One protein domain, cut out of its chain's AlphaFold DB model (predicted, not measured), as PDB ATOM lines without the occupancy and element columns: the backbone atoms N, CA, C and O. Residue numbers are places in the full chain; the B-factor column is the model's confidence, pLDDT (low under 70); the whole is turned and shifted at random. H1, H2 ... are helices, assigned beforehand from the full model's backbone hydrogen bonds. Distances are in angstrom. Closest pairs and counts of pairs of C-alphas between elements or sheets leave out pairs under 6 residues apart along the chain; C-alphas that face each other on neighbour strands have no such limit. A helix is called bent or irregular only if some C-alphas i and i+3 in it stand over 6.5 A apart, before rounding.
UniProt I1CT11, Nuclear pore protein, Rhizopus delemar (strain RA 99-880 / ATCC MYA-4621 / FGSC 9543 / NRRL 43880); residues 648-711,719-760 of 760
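AT A GLANCE: This is residues 648 to 711 and 719 to 760 of the 760 residues of the protein "Nuclear pore protein" of Rhizopus delemar (strain RA 99-880 / ATCC MYA-4621 / FGSC 9543 / NRRL 43880) (UniProt I1CT11). Three helices, H3, H4 and H5, form an up-and-down bundle in which each runs against the one before it, and the longest, H3, runs along the long axis; H1 packs on H3, while H2 packs across residues 731 to 739 of H4. The printed part has 106 residues with five named helices, in the order H1, H2, H3, H4, H5, and no named strand; the class is all helix. The whole is compact, with a radius of gyration of the C-alphas of 13.3 A, yet elongated in outline, with spans of 45 by 26 by 25 A.

HOW THE PARTS SIT: Begin with H3, residues 683 to 708, which has a kink of 37 degrees near residue 691 and is irregular, with C-alphas 687 and 690 7.1 A apart. Its residues 697 to 708 touch H4, residues 722 to 739, at a shallow tilt of 25 degrees, opposite ways; the closest C-alphas are those of Trp 704 and Ile 722, 6.4 A apart. H5, residues 745 to 759, touches residues 690 to 701 of H3 at a shallow tilt of 23 degrees, the same way; its closest C-alphas to H3 are those of Leu 751 and Ala 697, 6.4 A. H4 and H5 form a helical hairpin at a shallow tilt of 28 degrees, with the C-alphas of Leu 733 and Leu 751 closest at 6.7 A. Look next at H1, residues 649 to 657: it touches residues 696 to 703 of H3 at a steep tilt of 41 degrees, opposite ways, closest at the C-alphas of Tyr 649 and Ser 699, 5.0 A. H2, residues 668 to 678, touches residues 731 to 739 of H4 at a steep tilt of 49 degrees, closest at the C-alphas of Ile 671 and Phe 735, 5.8 A. H1 and H2 are apart, and each is apart from H5. In H1, H2, H4 and H5 each O i to N i+4 pair is within hydrogen-bond range; in H3, 19 of 22 are.

IN THESE COORDINATES: Find C-alpha 683 at (19.268, 126.130, 278.864); from there H3 runs 38.0 A to C-alpha 708 at (19.863, 90.253, 291.480). H4 runs 26.1 A, H5 21.3 A, H2 15.1 A and H1 12.5 A. H5 ends with C-alpha 759 at (8.970, 93.634, 286.622).

THE WHOLE: The C-alphas of Gln 680 and Lys 711 are the two farthest apart, 45.0 A. Residues 712 to 718 are not printed, and C-alphas 711 and 719 are 16.7 A apart across that cut, which lies in the link from H3 to H4. The links H2 to H3 and H4 to H5 are tight, and H1 to H2 is short. The model's mean pLDDT over the printed part is 76.4; look for values under 70 at residues 710 to 711, 719 to 720, 740 to 751 and 753 to 760.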
ATOM      1  N   LYS A 648      31.537 102.938 288.924       87.44
ATOM      2  CA  LYS A 648      31.037 103.170 290.293       87.44
ATOM      3  C   LYS A 648      29.586 103.643 290.270       87.44
ATOM      4  O   LYS A 648      29.291 104.813 290.523       87.44
ATOM      5  N   TYR A 649      28.675 102.742 289.909       85.56
ATOM      6  CA  TYR A 649      27.264 103.064 289.653       85.56
ATOM      7  C   TYR A 649      26.497 103.573 290.888       85.56
ATOM      8  O   TYR A 649      25.566 104.364 290.750       85.56
ATOM      9  N   ASP A 650      26.898 103.172 292.093       83.69
ATOM     10  CA  ASP A 650      26.355 103.653 293.371       83.69
ATOM     11  C   ASP A 650      26.554 105.168 293.533       83.69
ATOM     12  O   ASP A 650      25.609 105.911 293.809       83.69
ATOM     13  N   ARG A 651      27.776 105.643 293.262       85.88
ATOM     14  CA  ARG A 651      28.139 107.064 293.341       85.88
ATOM     15  C   ARG A 651      27.431 107.907 292.291       85.88
ATOM     16  O   ARG A 651      27.072 109.047 292.573       85.88
ATOM     17  N   VAL A 652      27.190 107.351 291.103       86.12
ATOM     18  CA  VAL A 652      26.440 108.026 290.034       86.12
ATOM     19  C   VAL A 652      25.051 108.430 290.530       86.12
ATOM     20  O   VAL A 652      24.659 109.592 290.399       86.12
ATOM     21  N   VAL A 653      24.325 107.496 291.152       83.62
ATOM     22  CA  VAL A 653      22.970 107.771 291.642       83.62
ATOM     23  C   VAL A 653      22.994 108.724 292.839       83.62
ATOM     24  O   VAL A 653      22.147 109.613 292.900       83.62
ATOM     25  N   GLU A 654      23.979 108.624 293.740       85.88
ATOM     26  CA  GLU A 654      24.159 109.590 294.837       85.88
ATOM     27  C   GLU A 654      24.348 111.027 294.322       85.88
ATOM     28  O   GLU A 654      23.658 111.948 294.774       85.88
ATOM     29  N   PHE A 655      25.247 111.235 293.352       86.44
ATOM     30  CA  PHE A 655      25.501 112.564 292.795       86.44
ATOM     31  C   PHE A 655      24.266 113.135 292.106       86.44
ATOM     32  O   PHE A 655      23.952 114.311 292.295       86.44
ATOM     33  N   ILE A 656      23.520 112.316 291.370       86.06
ATOM     34  CA  ILE A 656      22.316 112.773 290.674       86.06
ATOM     35  C   ILE A 656      21.182 113.046 291.659       86.06
ATOM     36  O   ILE A 656      20.530 114.084 291.551       86.06
ATOM     37  N   ALA A 657      20.991 112.196 292.670       83.44
ATOM     38  CA  ALA A 657      20.021 112.439 293.733       83.44
ATOM     39  C   ALA A 657      20.294 113.772 294.454       83.44
ATOM     40  O   ALA A 657      19.354 114.491 294.788       83.44
ATOM     41  N   SER A 658      21.570 114.143 294.624       84.38
ATOM     42  CA  SER A 658      21.967 115.412 295.249       84.38
ATOM     43  C   SER A 658      21.618 116.662 294.430       84.38
ATOM     44  O   SER A 658      21.577 117.756 294.988       84.38
ATOM     45  N   THR A 659      21.344 116.524 293.126       82.50
ATOM     46  CA  THR A 659      20.934 117.658 292.279       82.50
ATOM     47  C   THR A 659      19.475 118.057 292.474       82.50
ATOM     48  O   THR A 659      19.103 119.161 292.096       82.50
ATOM     49  N   PHE A 660      18.641 117.167 293.031       77.88
ATOM     50  CA  PHE A 660      17.182 117.319 293.140       77.88
ATOM     51  C   PHE A 660      16.439 117.565 291.811       77.88
ATOM     52  O   PHE A 660      15.242 117.841 291.830       77.88
ATOM     53  N   ILE A 661      17.107 117.430 290.659       79.00
ATOM     54  CA  ILE A 661      16.485 117.615 289.339       79.00
ATOM     55  C   ILE A 661      15.711 116.366 288.938       79.00
ATOM     56  O   ILE A 661      14.555 116.456 288.536       79.00
ATOM     57  N   ILE A 662      16.357 115.202 289.041       77.94
ATOM     58  CA  ILE A 662      15.725 113.916 288.759       77.94
ATOM     59  C   ILE A 662      15.152 113.406 290.084       77.94
ATOM     60  O   ILE A 662      15.923 113.125 291.009       77.94
ATOM     61  N   PRO A 663      13.821 113.306 290.220       78.06
ATOM     62  CA  PRO A 663      13.212 112.800 291.436       78.06
ATOM     63  C   PRO A 663      13.586 111.326 291.601       78.06
ATOM     64  O   PRO A 663      13.396 110.511 290.699       78.06
ATOM     65  N   MET A 664      14.119 110.991 292.772       72.44
ATOM     66  CA  MET A 664      14.565 109.641 293.129       72.44
ATOM     67  C   MET A 664      13.638 108.986 294.163       72.44
ATOM     68  O   MET A 664      13.962 107.938 294.700       72.44
ATOM     69  N   LYS A 665      12.494 109.583 294.494       74.19
ATOM     70  CA  LYS A 665      11.502 108.981 295.393       74.19
ATOM     71  C   LYS A 665      10.173 108.908 294.665       74.19
ATOM     72  O   LYS A 665       9.816 109.866 293.984       74.19
ATOM     73  N   ASP A 666       9.456 107.808 294.858       70.25
ATOM     74  CA  ASP A 666       8.131 107.577 294.282       70.25
ATOM     75  C   ASP A 666       7.060 108.425 295.003       70.25
ATOM     76  O   ASP A 666       6.227 107.928 295.756       70.25
ATOM     77  N   ASP A 667       7.150 109.747 294.843       77.62
ATOM     78  CA  ASP A 667       6.157 110.723 295.292       77.62
ATOM     79  C   ASP A 667       5.698 111.549 294.090       77.62
ATOM     80  O   ASP A 667       6.414 112.417 293.578       77.62
ATOM     81  N   PHE A 668       4.472 111.280 293.641       76.19
ATOM     82  CA  PHE A 668       3.889 111.905 292.458       76.19
ATOM     83  C   PHE A 668       3.856 113.440 292.541       76.19
ATOM     84  O   PHE A 668       4.090 114.116 291.536       76.19
ATOM     85  N   ASN A 669       3.625 114.009 293.730       79.62
ATOM     86  CA  ASN A 669       3.596 115.464 293.906       79.62
ATOM     87  C   ASN A 669       4.997 116.065 293.745       79.62
ATOM     88  O   ASN A 669       5.160 117.082 293.064       79.62
ATOM     89  N   ALA A 670       6.011 115.413 294.316       77.88
ATOM     90  CA  ALA A 670       7.406 115.819 294.171       77.88
ATOM     91  C   ALA A 670       7.879 115.706 292.712       77.88
ATOM     92  O   ALA A 670       8.540 116.613 292.207       77.88
ATOM     93  N   ILE A 671       7.479 114.644 292.005       79.25
ATOM     94  CA  ILE A 671       7.788 114.431 290.584       79.25
ATOM     95  C   ILE A 671       7.147 115.523 289.712       79.25
ATOM     96  O   ILE A 671       7.804 116.086 288.832       79.25
ATOM     97  N   GLN A 672       5.886 115.884 289.975       78.94
ATOM     98  CA  GLN A 672       5.205 116.955 289.244       78.94
ATOM     99  C   GLN A 672       5.827 118.333 289.521       78.94
ATOM    100  O   GLN A 672       5.946 119.155 288.607       78.94
ATOM    101  N   GLN A 673       6.241 118.594 290.763       81.31
ATOM    102  CA  GLN A 673       6.931 119.828 291.132       81.31
ATOM    103  C   GLN A 673       8.311 119.924 290.468       81.31
ATOM    104  O   GLN A 673       8.622 120.963 289.883       81.31
ATOM    105  N   ALA A 674       9.088 118.838 290.480       79.44
ATOM    106  CA  ALA A 674      10.381 118.758 289.805       79.44
ATOM    107  C   ALA A 674      10.239 118.996 288.293       79.44
ATOM    108  O   ALA A 674      10.997 119.770 287.718       79.44
ATOM    109  N   ALA A 675       9.214 118.427 287.646       79.38
ATOM    110  CA  ALA A 675       8.961 118.641 286.219       79.38
ATOM    111  C   ALA A 675       8.611 120.104 285.876       79.38
ATOM    112  O   ALA A 675       8.995 120.601 284.817       79.38
ATOM    113  N   ARG A 676       7.912 120.820 286.771       80.75
ATOM    114  CA  ARG A 676       7.628 122.259 286.607       80.75
ATOM    115  C   ARG A 676       8.875 123.116 286.820       80.75
ATOM    116  O   ARG A 676       9.114 124.031 286.040       80.75
ATOM    117  N   GLN A 677       9.669 122.809 287.847       81.69
ATOM    118  CA  GLN A 677      10.939 123.493 288.116       81.69
ATOM    119  C   GLN A 677      11.950 123.258 286.993       81.69
ATOM    120  O   GLN A 677      12.672 124.177 286.619       81.69
ATOM    121  N   PHE A 678      11.927 122.070 286.380       79.69
ATOM    122  CA  PHE A 678      12.801 121.733 285.266       79.69
ATOM    123  C   PHE A 678      12.685 122.713 284.089       79.69
ATOM    124  O   PHE A 678      13.691 123.090 283.493       79.69
ATOM    125  N   GLN A 679      11.471 123.189 283.796       77.44
ATOM    126  CA  GLN A 679      11.226 124.157 282.720       77.44
ATOM    127  C   GLN A 679      11.818 125.548 282.995       77.44
ATOM    128  O   GLN A 679      11.951 126.335 282.062       77.44
ATOM    129  N   GLN A 680      12.142 125.856 284.253       82.38
ATOM    130  CA  GLN A 680      12.658 127.155 284.689       82.38
ATOM    131  C   GLN A 680      14.188 127.187 284.813       82.38
ATOM    132  O   GLN A 680      14.747 128.263 285.015       82.38
ATOM    133  N   TYR A 681      14.872 126.041 284.711       82.25
ATOM    134  CA  TYR A 681      16.336 125.995 284.754       82.25
ATOM    135  C   TYR A 681      16.973 126.535 283.473       82.25
ATOM    136  O   TYR A 681      16.353 126.537 282.412       82.25
ATOM    137  N   ASP A 682      18.236 126.941 283.590       80.94
ATOM    138  CA  ASP A 682      19.071 127.434 282.494       80.94
ATOM    139  C   ASP A 682      19.159 126.424 281.329       80.94
ATOM    140  O   ASP A 682      19.215 125.208 281.545       80.94
ATOM    141  N   ASP A 683      19.200 126.928 280.094       82.56
ATOM    142  CA  ASP A 683      19.268 126.130 278.864       82.56
ATOM    143  C   ASP A 683      20.462 125.160 278.864       82.56
ATOM    144  O   ASP A 683      20.356 124.049 278.336       82.56
ATOM    145  N   ILE A 684      21.576 125.531 279.515       85.12
ATOM    146  CA  ILE A 684      22.763 124.670 279.641       85.12
ATOM    147  C   ILE A 684      22.425 123.381 280.406       85.12
ATOM    148  O   ILE A 684      22.839 122.294 280.009       85.12
ATOM    149  N   ILE A 685      21.634 123.468 281.480       85.00
ATOM    150  CA  ILE A 685      21.209 122.293 282.259       85.00
ATOM    151  C   ILE A 685      20.253 121.441 281.427       85.00
ATOM    152  O   ILE A 685      20.366 120.213 281.393       85.00
ATOM    153  N   GLN A 686      19.311 122.091 280.739       84.44
ATOM    154  CA  GLN A 686      18.303 121.398 279.943       84.44
ATOM    155  C   GLN A 686      18.923 120.606 278.788       84.44
ATOM    156  O   GLN A 686      18.447 119.517 278.478       84.44
ATOM    157  N   LYS A 687      20.005 121.112 278.188       87.06
ATOM    158  CA  LYS A 687      20.762 120.433 277.129       87.06
ATOM    159  C   LYS A 687      21.308 119.068 277.573       87.06
ATOM    160  O   LYS A 687      21.213 118.108 276.817       87.06
ATOM    161  N   HIS A 688      21.839 118.970 278.792       86.38
ATOM    162  CA  HIS A 688      22.520 117.760 279.288       86.38
ATOM    163  C   HIS A 688      21.604 116.738 279.955       86.38
ATOM    164  O   HIS A 688      22.031 115.614 280.221       86.38
ATOM    165  N   ILE A 689      20.341 117.089 280.229       84.81
ATOM    166  CA  ILE A 689      19.445 116.212 280.998       84.81
ATOM    167  C   ILE A 689      19.247 114.846 280.333       84.81
ATOM    168  O   ILE A 689      19.130 113.837 281.018       84.81
ATOM    169  N   SER A 690      19.222 114.818 278.999       82.69
ATOM    170  CA  SER A 690      19.016 113.618 278.189       82.69
ATOM    171  C   SER A 690      20.128 112.593 278.432       82.69
ATOM    172  O   SER A 690      19.876 111.428 278.747       82.69
ATOM    173  N   ASP A 691      21.375 113.046 278.365       82.50
ATOM    174  CA  ASP A 691      22.539 112.182 278.525       82.50
ATOM    175  C   ASP A 691      22.665 111.708 279.974       82.50
ATOM    176  O   ASP A 691      22.897 110.527 280.230       82.50
ATOM    177  N   ILE A 692      22.402 112.600 280.934       86.12
ATOM    178  CA  ILE A 692      22.392 112.252 282.357       86.12
ATOM    179  C   ILE A 692      21.283 111.249 282.679       86.12
ATOM    180  O   ILE A 692      21.541 110.286 283.396       86.12
ATOM    181  N   LEU A 693      20.079 111.395 282.116       83.12
ATOM    182  CA  LEU A 693      19.008 110.406 282.269       83.12
ATOM    183  C   LEU A 693      19.422 109.039 281.714       83.12
ATOM    184  O   LEU A 693      19.164 108.016 282.345       83.12
ATOM    185  N   THR A 694      20.127 109.005 280.586       81.94
ATOM    186  CA  THR A 694      20.651 107.750 280.028       81.94
ATOM    187  C   THR A 694      21.670 107.107 280.972       81.94
ATOM    188  O   THR A 694      21.543 105.930 281.307       81.94
ATOM    189  N   ILE A 695      22.614 107.896 281.495       84.00
ATOM    190  CA  ILE A 695      23.609 107.445 282.477       84.00
ATOM    191  C   ILE A 695      22.932 106.944 283.766       84.00
ATOM    192  O   ILE A 695      23.324 105.902 284.294       84.00
ATOM    193  N   THR A 696      21.890 107.628 284.262       84.12
ATOM    194  CA  THR A 696      21.120 107.157 285.431       84.12
ATOM    195  C   THR A 696      20.456 105.819 285.164       84.12
ATOM    196  O   THR A 696      20.547 104.920 285.997       84.12
ATOM    197  N   ALA A 697      19.814 105.674 284.003       79.12
ATOM    198  CA  ALA A 697      19.078 104.481 283.622       79.12
ATOM    199  C   ALA A 697      20.005 103.264 283.554       79.12
ATOM    200  O   ALA A 697      19.728 102.222 284.150       79.12
ATOM    201  N   GLU A 698      21.137 103.419 282.868       81.62
ATOM    202  CA  GLU A 698      22.133 102.361 282.720       81.62
ATOM    203  C   GLU A 698      22.780 102.008 284.065       81.62
ATOM    204  O   GLU A 698      22.940 100.826 284.371       81.62
ATOM    205  N   SER A 699      23.067 103.003 284.908       84.19
ATOM    206  CA  SER A 699      23.609 102.774 286.255       84.19
ATOM    207  C   SER A 699      22.635 102.007 287.150       84.19
ATOM    208  O   SER A 699      23.030 101.039 287.797       84.19
ATOM    209  N   LEU A 700      21.349 102.382 287.154       80.06
ATOM    210  CA  LEU A 700      20.309 101.684 287.917       80.06
ATOM    211  C   LEU A 700      20.131 100.238 287.436       80.06
ATOM    212  O   LEU A 700      19.996  99.335 288.261       80.06
ATOM    213  N   TYR A 701      20.209  99.992 286.125       80.69
ATOM    214  CA  TYR A 701      20.172  98.634 285.575       80.69
ATOM    215  C   TYR A 701      21.383  97.792 285.988       80.69
ATOM    216  O   TYR A 701      21.233  96.631 286.366       80.69
ATOM    217  N   LYS A 702      22.593  98.361 285.948       81.25
ATOM    218  CA  LYS A 702      23.816  97.663 286.375       81.25
ATOM    219  C   LYS A 702      23.800  97.348 287.869       81.25
ATOM    220  O   LYS A 702      24.177  96.240 288.249       81.25
ATOM    221  N   LEU A 703      23.308  98.270 288.698       80.94
ATOM    222  CA  LEU A 703      23.079  98.024 290.124       80.94
ATOM    223  C   LEU A 703      22.050  96.910 290.336       80.94
ATOM    224  O   LEU A 703      22.292  96.001 291.128       80.94
ATOM    225  N   TRP A 704      20.937  96.927 289.600       77.88
ATOM    226  CA  TRP A 704      19.943  95.857 289.673       77.88
ATOM    227  C   TRP A 704      20.538  94.495 289.301       77.88
ATOM    228  O   TRP A 704      20.341  93.532 290.038       77.88
ATOM    229  N   LEU A 705      21.313  94.414 288.214       80.06
ATOM    230  CA  LEU A 705      21.971  93.176 287.788       80.06
ATOM    231  C   LEU A 705      22.925  92.648 288.871       80.06
ATOM    232  O   LEU A 705      22.957  91.449 289.132       80.06
ATOM    233  N   PHE A 706      23.668  93.544 289.526       78.88
ATOM    234  CA  PHE A 706      24.589  93.193 290.605       78.88
ATOM    235  C   PHE A 706      23.872  92.628 291.842       78.88
ATOM    236  O   PHE A 706      24.323  91.625 292.397       78.88
ATOM    237  N   PHE A 707      22.757  93.241 292.262       74.56
ATOM    238  CA  PHE A 707      21.983  92.813 293.439       74.56
ATOM    239  C   PHE A 707      20.991  91.674 293.159       74.56
ATOM    240  O   PHE A 707      20.533  91.027 294.099       74.56
ATOM    241  N   SER A 708      20.680  91.403 291.890       72.88
ATOM    242  CA  SER A 708      19.863  90.253 291.480       72.88
ATOM    243  C   SER A 708      20.649  88.938 291.484       72.88
ATOM    244  O   SER A 708      20.040  87.869 291.464       72.88
ATOM    245  N   ASP A 709      21.989  88.985 291.549       72.88
ATOM    246  CA  ASP A 709      22.809  87.788 291.749       72.88
ATOM    247  C   ASP A 709      22.669  87.291 293.207       72.88
ATOM    248  O   ASP A 709      23.041  88.006 294.150       72.88
ATOM    249  N   PRO A 710      22.178  86.055 293.433       63.44
ATOM    250  CA  PRO A 710      21.977  85.502 294.771       63.44
ATOM    251  C   PRO A 710      23.253  85.441 295.628       63.44
ATOM    252  O   PRO A 710      23.145  85.335 296.850       63.44
ATOM    253  N   LYS A 711      24.456  85.541 295.038       64.19
ATOM    254  CA  LYS A 711      25.737  85.577 295.771       64.19
ATOM    255  C   LYS A 711      26.059  86.932 296.414       64.19
ATOM    256  O   LYS A 711      26.804  86.964 297.390       64.19
ATOM    257  N   GLY A 719      22.858 100.208 301.943       63.16
ATOM    258  CA  GLY A 719      21.411 100.462 301.991       63.16
ATOM    259  C   GLY A 719      20.678 100.340 300.647       63.16
ATOM    260  O   GLY A 719      19.543 100.803 300.528       63.16
ATOM    261  N   TRP A 720      21.289  99.732 299.633       68.94
ATOM    262  CA  TRP A 720      20.637  99.439 298.357       68.94
ATOM    263  C   TRP A 720      19.786  98.169 298.473       68.94
ATOM    264  O   TRP A 720      20.220  97.163 299.026       68.94
ATOM    265  N   SER A 721      18.560  98.213 297.951       70.31
ATOM    266  CA  SER A 721      17.677  97.050 297.827       70.31
ATOM    267  C   SER A 721      17.045  97.036 296.439       70.31
ATOM    268  O   SER A 721      16.862  98.093 295.832       70.31
ATOM    269  N   ILE A 722      16.673  95.851 295.947       72.88
ATOM    270  CA  ILE A 722      15.958  95.704 294.666       72.88
ATOM    271  C   ILE A 722      14.696  96.586 294.655       72.88
ATOM    272  O   ILE A 722      14.411  97.248 293.661       72.88
ATOM    273  N   GLN A 723      14.003  96.680 295.795       75.25
ATOM    274  CA  GLN A 723      12.836  97.545 295.966       75.25
ATOM    275  C   GLN A 723      13.169  99.037 295.792       75.25
ATOM    276  O   GLN A 723      12.468  99.723 295.054       75.25
ATOM    277  N   ARG A 724      14.262  99.535 296.391       76.44
ATOM    278  CA  ARG A 724      14.704 100.931 296.208       76.44
ATOM    279  C   ARG A 724      15.078 101.231 294.761       76.44
ATOM    280  O   ARG A 724      14.700 102.269 294.236       76.44
ATOM    281  N   ILE A 725      15.789 100.320 294.097       75.38
ATOM    282  CA  ILE A 725      16.161 100.490 292.684       75.38
ATOM    283  C   ILE A 725      14.902 100.576 291.811       75.38
ATOM    284  O   ILE A 725      14.816 101.431 290.933       75.38
ATOM    285  N   HIS A 726      13.894  99.753 292.102       75.50
ATOM    286  CA  HIS A 726      12.615  99.785 291.401       75.50
ATOM    287  C   HIS A 726      11.842 101.098 291.630       75.50
ATOM    288  O   HIS A 726      11.315 101.670 290.677       75.50
ATOM    289  N   GLU A 727      11.829 101.622 292.861       79.50
ATOM    290  CA  GLU A 727      11.258 102.942 293.184       79.50
ATOM    291  C   GLU A 727      11.967 104.076 292.415       79.50
ATOM    292  O   GLU A 727      11.307 104.951 291.848       79.50
ATOM    293  N   HIS A 728      13.301 104.040 292.322       78.88
ATOM    294  CA  HIS A 728      14.085 105.019 291.558       78.88
ATOM    295  C   HIS A 728      13.756 104.994 290.057       78.88
ATOM    296  O   HIS A 728      13.601 106.052 289.445       78.88
ATOM    297  N   ILE A 729      13.610 103.804 289.468       76.19
ATOM    298  CA  ILE A 729      13.298 103.636 288.040       76.19
ATOM    299  C   ILE A 729      11.883 104.128 287.724       76.19
ATOM    300  O   ILE A 729      11.708 104.883 286.766       76.19
ATOM    301  N   LYS A 730      10.893 103.781 288.556       78.94
ATOM    302  CA  LYS A 730       9.512 104.276 288.420       78.94
ATOM    303  C   LYS A 730       9.432 105.795 288.501       78.94
ATOM    304  O   LYS A 730       8.793 106.429 287.662       78.94
ATOM    305  N   SER A 731      10.129 106.385 289.471       80.44
ATOM    306  CA  SER A 731      10.186 107.837 289.646       80.44
ATOM    307  C   SER A 731      10.829 108.539 288.439       80.44
ATOM    308  O   SER A 731      10.286 109.521 287.925       80.44
ATOM    309  N   ALA A 732      11.944 108.007 287.923       76.19
ATOM    310  CA  ALA A 732      12.600 108.537 286.728       76.19
ATOM    311  C   ALA A 732      11.704 108.433 285.477       76.19
ATOM    312  O   ALA A 732      11.624 109.379 284.692       76.19
ATOM    313  N   LEU A 733      10.975 107.326 285.309       77.50
ATOM    314  CA  LEU A 733      10.027 107.129 284.207       77.50
ATOM    315  C   LEU A 733       8.832 108.079 284.266       77.50
ATOM    316  O   LEU A 733       8.482 108.692 283.254       77.50
ATOM    317  N   ALA A 734       8.234 108.247 285.447       79.50
ATOM    318  CA  ALA A 734       7.151 109.201 285.662       79.50
ATOM    319  C   ALA A 734       7.603 110.637 285.342       79.50
ATOM    320  O   ALA A 734       6.890 111.375 284.660       79.50
ATOM    321  N   PHE A 735       8.821 111.009 285.745       80.25
ATOM    322  CA  PHE A 735       9.424 112.305 285.433       80.25
ATOM    323  C   PHE A 735       9.636 112.517 283.927       80.25
ATOM    324  O   PHE A 735       9.191 113.524 283.370       80.25
ATOM    325  N   VAL A 736      10.240 111.546 283.235       78.38
ATOM    326  CA  VAL A 736      10.429 111.581 281.773       78.38
ATOM    327  C   VAL A 736       9.083 111.662 281.045       78.38
ATOM    328  O   VAL A 736       8.939 112.401 280.069       78.38
ATOM    329  N   GLY A 737       8.065 110.966 281.559       76.12
ATOM    330  CA  GLY A 737       6.702 110.992 281.039       76.12
ATOM    331  C   GLY A 737       6.042 112.375 281.072       76.12
ATOM    332  O   GLY A 737       5.216 112.666 280.203       76.12
ATOM    333  N   LEU A 738       6.430 113.235 282.019       78.38
ATOM    334  CA  LEU A 738       5.933 114.607 282.162       78.38
ATOM    335  C   LEU A 738       6.723 115.634 281.328       78.38
ATOM    336  O   LEU A 738       6.193 116.700 281.022       78.38
ATOM    337  N   ILE A 739       7.964 115.324 280.931       74.38
ATOM    338  CA  ILE A 739       8.889 116.247 280.233       74.38
ATOM    339  C   ILE A 739       8.976 115.964 278.716       74.38
ATOM    340  O   ILE A 739       9.710 116.644 278.000       74.38
ATOM    341  N   LYS A 740       8.173 115.015 278.200       62.72
ATOM    342  CA  LYS A 740       8.149 114.443 276.827       62.72
ATOM    343  C   LYS A 740       8.471 115.361 275.633       62.72
ATOM    344  O   LYS A 740       8.919 114.856 274.613       62.72
ATOM    345  N   ASN A 741       8.298 116.677 275.732       59.03
ATOM    346  CA  ASN A 741       8.608 117.624 274.656       59.03
ATOM    347  C   ASN A 741      10.109 117.957 274.493       59.03
ATOM    348  O   ASN A 741      10.445 118.675 273.553       59.03
ATOM    349  N   LYS A 742      11.012 117.480 275.369       57.44
ATOM    350  CA  LYS A 742      12.461 117.793 275.304       57.44
ATOM    351  C   LYS A 742      13.419 116.591 275.383       57.44
ATOM    352  O   LYS A 742      14.626 116.800 275.404       57.44
ATOM    353  N   ILE A 743      12.924 115.348 275.424       65.31
ATOM    354  CA  ILE A 743      13.762 114.145 275.621       65.31
ATOM    355  C   ILE A 743      13.657 113.217 274.393       65.31
ATOM    356  O   ILE A 743      12.539 112.938 273.954       65.31
ATOM    357  N   PRO A 744      14.778 112.712 273.834       63.38
ATOM    358  CA  PRO A 744      14.775 111.746 272.734       63.38
ATOM    359  C   PRO A 744      13.941 110.486 273.023       63.38
ATOM    360  O   PRO A 744      14.060 109.874 274.086       63.38
ATOM    361  N   ALA A 745      13.143 110.048 272.043       65.94
ATOM    362  CA  ALA A 745      12.258 108.883 272.167       65.94
ATOM    363  C   ALA A 745      13.000 107.562 272.482       65.94
ATOM    364  O   ALA A 745      12.419 106.672 273.103       65.94
ATOM    365  N   ASP A 746      14.284 107.452 272.112       66.25
ATOM    366  CA  ASP A 746      15.134 106.287 272.417       66.25
ATOM    367  C   ASP A 746      15.330 106.090 273.931       66.25
ATOM    368  O   ASP A 746      15.295 104.969 274.429       66.25
ATOM    369  N   ILE A 747      15.441 107.176 274.700       64.38
ATOM    370  CA  ILE A 747      15.652 107.115 276.156       64.38
ATOM    371  C   ILE A 747      14.392 106.615 276.858       64.38
ATOM    372  O   ILE A 747      14.468 105.770 277.749       64.38
ATOM    373  N   VAL A 748      13.222 107.082 276.411       67.38
ATOM    374  CA  VAL A 748      11.919 106.616 276.906       67.38
ATOM    375  C   VAL A 748      11.747 105.124 276.625       67.38
ATOM    376  O   VAL A 748      11.316 104.373 277.495       67.38
ATOM    377  N   TYR A 749      12.127 104.675 275.424       69.81
ATOM    378  CA  TYR A 749      12.089 103.262 275.057       69.81
ATOM    379  C   TYR A 749      13.042 102.412 275.909       69.81
ATOM    380  O   TYR A 749      12.632 101.365 276.415       69.81
ATOM    381  N   ARG A 750      14.286 102.861 276.125       65.19
ATOM    382  CA  ARG A 750      15.263 102.162 276.978       65.19
ATOM    383  C   ARG A 750      14.795 102.069 278.425       65.19
ATOM    384  O   ARG A 750      14.831 100.980 278.984       65.19
ATOM    385  N   LEU A 751      14.309 103.162 279.009       66.62
ATOM    386  CA  LEU A 751      13.778 103.174 280.373       66.62
ATOM    387  C   LEU A 751      12.556 102.253 280.526       66.62
ATOM    388  O   LEU A 751      12.515 101.464 281.463       66.62
ATOM    389  N   ASN A 752      11.612 102.277 279.577       71.50
ATOM    390  CA  ASN A 752      10.459 101.364 279.582       71.50
ATOM    391  C   ASN A 752      10.894  99.896 279.455       71.50
ATOM    392  O   ASN A 752      10.355  99.019 280.124       71.50
ATOM    393  N   LYS A 753      11.892  99.608 278.609       69.00
ATOM    394  CA  LYS A 753      12.458  98.260 278.477       69.00
ATOM    395  C   LYS A 753      13.099  97.790 279.787       69.00
ATOM    396  O   LYS A 753      12.934  96.628 280.145       69.00
ATOM    397  N   LEU A 754      13.797  98.681 280.493       65.06
ATOM    398  CA  LEU A 754      14.378  98.401 281.806       65.06
ATOM    399  C   LEU A 754      13.300  98.135 282.864       65.06
ATOM    400  O   LEU A 754      13.426  97.167 283.601       65.06
ATOM    401  N   GLU A 755      12.220  98.917 282.908       68.44
ATOM    402  CA  GLU A 755      11.099  98.664 283.827       68.44
ATOM    403  C   GLU A 755      10.453  97.296 283.576       68.44
ATOM    404  O   GLU A 755      10.244  96.531 284.518       68.44
ATOM    405  N   ILE A 756      10.207  96.943 282.311       69.25
ATOM    406  CA  ILE A 756       9.626  95.644 281.946       69.25
ATOM    407  C   ILE A 756      10.546  94.492 282.369       69.25
ATOM    408  O   ILE A 756      10.061  93.520 282.934       69.25
ATOM    409  N   MET A 757      11.861  94.613 282.148       62.06
ATOM    410  CA  MET A 757      12.846  93.585 282.524       62.06
ATOM    411  C   MET A 757      12.997  93.389 284.038       62.06
ATOM    412  O   MET A 757      13.436  92.327 284.459       62.06
ATOM    413  N   ILE A 758      12.669  94.401 284.842       63.81
ATOM    414  CA  ILE A 758      12.758  94.354 286.311       63.81
ATOM    415  C   ILE A 758      11.432  93.888 286.936       63.81
ATOM    416  O   ILE A 758      11.417  93.397 288.063       63.81
ATOM    417  N   SER A 759      10.321  94.044 286.208       58.19
ATOM    418  CA  SER A 759       8.970  93.634 286.622       58.19
ATOM    419  C   SER A 759       8.678  92.144 286.387       58.19
ATOM    420  O   SER A 759       7.691  91.630 286.915       58.19
ATOM    421  N   THR A 760       9.495  91.481 285.562       49.66
ATOM    422  CA  THR A 760       9.475  90.036 285.270       49.66
ATOM    423  C   THR A 760      10.516  89.307 286.093       49.66
ATOM    424  O   THR A 760      10.178  88.234 286.638       49.66
TER     425      THR A 760